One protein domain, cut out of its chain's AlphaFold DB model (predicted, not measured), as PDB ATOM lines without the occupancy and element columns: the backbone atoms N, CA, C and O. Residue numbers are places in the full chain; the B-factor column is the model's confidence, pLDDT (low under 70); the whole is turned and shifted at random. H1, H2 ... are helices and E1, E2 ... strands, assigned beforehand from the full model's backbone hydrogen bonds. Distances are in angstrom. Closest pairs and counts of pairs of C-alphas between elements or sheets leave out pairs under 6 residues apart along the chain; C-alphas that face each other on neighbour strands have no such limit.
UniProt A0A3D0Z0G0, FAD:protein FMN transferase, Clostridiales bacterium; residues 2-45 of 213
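This is residues 2 to 45 of the 213 residues of the protein "FAD:protein FMN transferase" of Clostridiales bacterium (UniProt A0A3D0Z0G0). With little regular structure, this is an extended chain with a short helix, H1, toward one end and a two-stranded hairpin, E1 and E2, at the other. Residues 2 to 16 stick out, and so does the hairpin's turn, within residues 29 to 34. The printed part has 44 residues, with one named helix and two named strands in the order H1, E1, E2; the strands are antiparallel. The class is mixed, helices and strands, with 16 residues in named elements; the radius of gyration of the C-alphas is 14.5 A and the spans are 44 by 22 by 14 A.

H1, residues 11 to 18, begins at C-alpha 11 (212.080, 176.778, 129.994) and is 10.5 A long. E1 is residues 26 to 29. E2, residues 34 to 37, ends at C-alpha 37 (201.891, 177.995, 152.370).

In H1 every O i to N i+4 pair is within hydrogen-bond range. H1 and E2 are apart. E1 and E2 form a hairpin, antiparallel at 162 degrees, with N 27 and O 36 within hydrogen-bond range at 2.9 A.

The C-alphas of Asp 4 and Glu 31, the two farthest apart, are 45.0 A apart. The printed part has no cut and no long link. Residues 2 to 6 are under pLDDT 70.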
ATOM      1  N   GLY A   2     215.501 195.430 136.258       52.28
ATOM      2  CA  GLY A   2     216.264 196.620 136.669       52.28
ATOM      3  C   GLY A   2     217.602 196.348 137.367       52.28
ATOM      4  O   GLY A   2     218.007 197.127 138.217       52.28
ATOM      5  N   THR A   3     218.280 195.245 137.041       51.91
ATOM      6  CA  THR A   3     219.656 194.973 137.497       51.91
ATOM      7  C   THR A   3     220.502 194.530 136.310       51.91
ATOM      8  O   THR A   3     219.960 193.859 135.431       51.91
ATOM      9  N   ASP A   4     221.814 194.758 136.356       52.34
ATOM     10  CA  ASP A   4     222.806 194.390 135.321       52.34
ATOM     11  C   ASP A   4     222.881 192.878 134.994       52.34
ATOM     12  O   ASP A   4     223.636 192.449 134.127       52.34
ATOM     13  N   ARG A   5     222.091 192.047 135.690       57.97
ATOM     14  CA  ARG A   5     221.944 190.592 135.502       57.97
ATOM     15  C   ARG A   5     220.576 190.163 134.950       57.97
ATOM     16  O   ARG A   5     220.183 189.014 135.136       57.97
ATOM     17  N   ALA A   6     219.804 191.065 134.346       65.44
ATOM     18  CA  ALA A   6     218.511 190.704 133.768       65.44
ATOM     19  C   ALA A   6     218.705 189.729 132.589       65.44
ATOM     20  O   ALA A   6     219.149 190.121 131.517       65.44
ATOM     21  N   ALA A   7     218.367 188.457 132.805       83.25
ATOM     22  CA  ALA A   7     218.349 187.416 131.785       83.25
ATOM     23  C   ALA A   7     216.951 186.795 131.715       83.25
ATOM     24  O   ALA A   7     216.258 186.687 132.730       83.25
ATOM     25  N   VAL A   8     216.541 186.387 130.515       88.50
ATOM     26  CA  VAL A   8     215.301 185.628 130.324       88.50
ATOM     27  C   VAL A   8     215.535 184.210 130.857       88.50
ATOM     28  O   VAL A   8     216.458 183.552 130.377       88.50
ATOM     29  N   PRO A   9     214.740 183.723 131.828       92.12
ATOM     30  CA  PRO A   9     214.886 182.361 132.323       92.12
ATOM     31  C   PRO A   9     214.621 181.334 131.220       92.12
ATOM     32  O   PRO A   9     213.737 181.522 130.376       92.12
ATOM     33  N   ASP A  10     215.355 180.225 131.246       94.12
ATOM     34  CA  ASP A  10     215.102 179.110 130.342       94.12
ATOM     35  C   ASP A  10     213.804 178.361 130.710       94.12
ATOM     36  O   ASP A  10     213.207 178.544 131.776       94.12
ATOM     37  N   ALA A  11     213.336 177.500 129.805       94.56
ATOM     38  CA  ALA A  11     212.080 176.778 129.994       94.56
ATOM     39  C   ALA A  11     212.090 175.846 131.220       94.56
ATOM     40  O   ALA A  11     211.055 175.684 131.865       94.56
ATOM     41  N   ALA A  12     213.240 175.258 131.567       96.81
ATOM     42  CA  ALA A  12     213.361 174.374 132.721       96.81
ATOM     43  C   ALA A  12     213.330 175.166 134.036       96.81
ATOM     44  O   ALA A  12     212.720 174.718 135.008       96.81
ATOM     45  N   GLN A  13     213.937 176.353 134.069       95.62
ATOM     46  CA  GLN A  13     213.862 177.278 135.200       95.62
ATOM     47  C   GLN A  13     212.422 177.736 135.445       95.62
ATOM     48  O   GLN A  13     211.962 177.699 136.588       95.62
ATOM     49  N   ILE A  14     211.695 178.104 134.383       95.94
ATOM     50  CA  ILE A  14     210.281 178.489 134.482       95.94
ATOM     51  C   ILE A  14     209.451 177.310 134.994       95.94
ATOM     52  O   ILE A  14     208.733 177.466 135.977       95.94
ATOM     53  N   ALA A  15     209.587 176.121 134.398       96.25
ATOM     54  CA  ALA A  15     208.825 174.941 134.809       96.25
ATOM     55  C   ALA A  15     209.000 174.619 136.306       96.25
ATOM     56  O   ALA A  15     208.013 174.445 137.015       96.25
ATOM     57  N   ARG A  16     210.241 174.650 136.814       95.75
ATOM     58  CA  ARG A  16     210.537 174.429 138.242       95.75
ATOM     59  C   ARG A  16     209.936 175.498 139.156       95.75
ATOM     60  O   ARG A  16     209.543 175.194 140.278       95.75
ATOM     61  N   ALA A  17     209.904 176.758 138.721       95.38
ATOM     62  CA  ALA A  17     209.271 177.827 139.494       95.38
ATOM     63  C   ALA A  17     207.746 177.640 139.549       95.38
ATOM     64  O   ALA A  17     207.139 177.814 140.607       95.38
ATOM     65  N   MET A  18     207.144 177.220 138.434       96.06
ATOM     66  CA  MET A  18     205.701 177.025 138.293       96.06
ATOM     67  C   MET A  18     205.135 175.909 139.180       96.06
ATOM     68  O   MET A  18     203.987 176.009 139.601       96.06
ATOM     69  N   GLU A  19     205.937 174.914 139.576       95.06
ATOM     70  CA  GLU A  19     205.546 173.905 140.583       95.06
ATOM     71  C   GLU A  19     205.085 174.540 141.917       95.06
ATOM     72  O   GLU A  19     204.296 173.966 142.673       95.06
ATOM     73  N   ARG A  20     205.545 175.763 142.204       95.12
ATOM     74  CA  ARG A  20     205.278 176.501 143.449       95.12
ATOM     75  C   ARG A  20     204.219 177.594 143.284       95.12
ATOM     76  O   ARG A  20     203.949 178.308 144.245       95.12
ATOM     77  N   VAL A  21     203.631 177.731 142.097       95.44
ATOM     78  CA  VAL A  21     202.617 178.744 141.774       95.44
ATOM     79  C   VAL A  21     201.221 178.125 141.862       95.44
ATOM     80  O   VAL A  21     200.981 177.030 141.352       95.44
ATOM     81  N   GLY A  22     200.291 178.815 142.519       93.19
ATOM     82  CA  GLY A  22     198.892 178.392 142.623       93.19
ATOM     83  C   GLY A  22     198.236 178.858 143.918       93.19
ATOM     84  O   GLY A  22     198.812 178.720 144.996       93.19
ATOM     85  N   GLY A  23     197.029 179.423 143.817       91.75
ATOM     86  CA  GLY A  23     196.273 179.899 144.981       91.75
ATOM     87  C   GLY A  23     195.777 178.773 145.892       91.75
ATOM     88  O   GLY A  23     195.555 178.996 147.074       91.75
ATOM     89  N   ASP A  24     195.671 177.553 145.373       93.00
ATOM     90  CA  ASP A  24     195.296 176.344 146.113       93.00
ATOM     91  C   ASP A  24     196.348 175.913 147.151       93.00
ATOM     92  O   ASP A  24     196.043 175.151 148.063       93.00
ATOM     93  N   GLY A  25     197.582 176.421 147.048       93.38
ATOM     94  CA  GLY A  25     198.618 176.242 148.067       93.38
ATOM     95  C   GLY A  25     198.541 177.234 149.234       93.38
ATOM     96  O   GLY A  25     199.345 177.117 150.160       93.38
ATOM     97  N   LEU A  26     197.634 178.218 149.191       95.62
ATOM     98  CA  LEU A  26     197.450 179.225 150.234       95.62
ATOM     99  C   LEU A  26     196.294 178.833 151.157       95.62
ATOM    100  O   LEU A  26     195.131 178.832 150.759       95.62
ATOM    101  N   GLU A  27     196.607 178.584 152.421       95.75
ATOM    102  CA  GLU A  27     195.616 178.272 153.447       95.75
ATOM    103  C   GLU A  27     195.499 179.425 154.439       95.75
ATOM    104  O   GLU A  27     196.502 179.904 154.974       95.75
ATOM    105  N   ILE A  28     194.265 179.867 154.690       96.44
ATOM    106  CA  ILE A  28     193.965 180.999 155.570       96.44
ATOM    107  C   ILE A  28     193.023 180.527 156.676       96.44
ATOM    108  O   ILE A  28     191.841 180.282 156.440       96.44
ATOM    109  N   ASP A  29     193.546 180.457 157.895       96.44
ATOM    110  CA  ASP A  29     192.780 180.242 159.121       96.44
ATOM    111  C   ASP A  29     192.428 181.615 159.703       96.44
ATOM    112  O   ASP A  29     193.240 182.269 160.365       96.44
ATOM    113  N   ARG A  30     191.222 182.094 159.377       95.56
ATOM    114  CA  ARG A  30     190.760 183.432 159.774       95.56
ATOM    115  C   ARG A  30     190.487 183.538 161.269       95.56
ATOM    116  O   ARG A  30     190.718 184.601 161.830       95.56
ATOM    117  N   GLU A  31     190.000 182.466 161.889       96.50
ATOM    118  CA  GLU A  31     189.661 182.452 163.312       96.50
ATOM    119  C   GLU A  31     190.924 182.556 164.165       96.50
ATOM    120  O   GLU A  31     190.992 183.366 165.086       96.50
ATOM    121  N   ALA A  32     191.965 181.807 163.803       96.56
ATOM    122  CA  ALA A  32     193.225 181.851 164.525       96.56
ATOM    123  C   ALA A  32     194.231 182.884 163.993       96.56
ATOM    124  O   ALA A  32     195.339 182.980 164.522       96.56
ATOM    125  N   GLY A  33     193.884 183.622 162.933       96.19
ATOM    126  CA  GLY A  33     194.744 184.643 162.330       96.19
ATOM    127  C   GLY A  33     196.040 184.086 161.733       96.19
ATOM    128  O   GLY A  33     197.090 184.718 161.851       96.19
ATOM    129  N   ARG A  34     195.998 182.896 161.121       96.88
ATOM    130  CA  ARG A  34     197.179 182.220 160.563       96.88
ATOM    131  C   ARG A  34     197.083 182.054 159.054       96.88
ATOM    132  O   ARG A  34     196.016 181.809 158.498       96.88
ATOM    133  N   VAL A  35     198.241 182.125 158.406       96.31
ATOM    134  CA  VAL A  35     198.407 181.834 156.982       96.31
ATOM    135  C   VAL A  35     199.477 180.764 156.830       96.31
ATOM    136  O   VAL A  35     200.536 180.853 157.455       96.31
ATOM    137  N   ARG A  36     199.208 179.755 156.000       96.19
ATOM    138  CA  ARG A  36     200.150 178.680 155.685       96.19
ATOM    139  C   ARG A  36     200.311 178.546 154.177       96.19
ATOM    140  O   ARG A  36     199.333 178.565 153.436       96.19
ATOM    141  N   LEU A  37     201.556 178.374 153.740       97.38
ATOM    142  CA  LEU A  37     201.891 177.995 152.370       97.38
ATOM    143  C   LEU A  37     202.168 176.495 152.341       97.38
ATOM    144  O   LEU A  37     203.089 176.013 153.001       97.38
ATOM    145  N   ALA A  38     201.337 175.750 151.620       94.75
ATOM    146  CA  ALA A  38     201.364 174.292 151.633       94.75
ATOM    147  C   ALA A  38     202.560 173.697 150.880       94.75
ATOM    148  O   ALA A  38     202.970 172.574 151.167       94.75
ATOM    149  N   ARG A  39     203.133 174.449 149.935       95.06
ATOM    150  CA  ARG A  39     204.225 173.987 149.074       95.06
ATOM    151  C   ARG A  39     205.564 174.577 149.535       95.06
ATOM    152  O   ARG A  39     205.683 175.802 149.621       95.06
ATOM    153  N   PRO A  40     206.595 173.753 149.794       94.25
ATOM    154  CA  PRO A  40     207.929 174.250 150.112       94.25
ATOM    155  C   PRO A  40     208.464 175.210 149.041       94.25
ATOM    156  O   PRO A  40     208.442 174.915 147.847       94.25
ATOM    157  N   GLY A  41     208.958 176.370 149.475       94.31
ATOM    158  CA  GLY A  41     209.507 177.396 148.583       94.31
ATOM    159  C   GLY A  41     208.469 178.238 147.835       94.31
ATOM    160  O   GLY A  41     208.871 179.046 146.999       94.31
ATOM    161  N   MET A  42     207.171 178.065 148.104       96.25
ATOM    162  CA  MET A  42     206.134 179.007 147.676       96.25
ATOM    163  C   MET A  42     206.308 180.346 148.397       96.25
ATOM    164  O   MET A  42     206.707 180.394 149.561       96.25
ATOM    165  N   THR A  43     205.991 181.435 147.705       95.31
ATOM    166  CA  THR A  43     206.069 182.803 148.225       95.31
ATOM    167  C   THR A  43     204.807 183.570 147.868       95.31
ATOM    168  O   THR A  43     204.186 183.299 146.842       95.31
ATOM    169  N   ILE A  44     204.450 184.553 148.691       94.62
ATOM    170  CA  ILE A  44     203.377 185.502 148.387       94.62
ATOM    171  C   ILE A  44     204.012 186.758 147.798       94.62
ATOM    172  O   ILE A  44     204.915 187.333 148.404       94.62
ATOM    173  N   ASP A  45     203.510 187.185 146.644       93.19
ATOM    174  CA  ASP A  45     203.790 188.494 146.065       93.19
ATOM    175  C   ASP A  45     202.492 189.311 146.069       93.19
ATOM    176  O   ASP A  45     201.458 188.851 145.584       93.19
TER     177      ASP A  45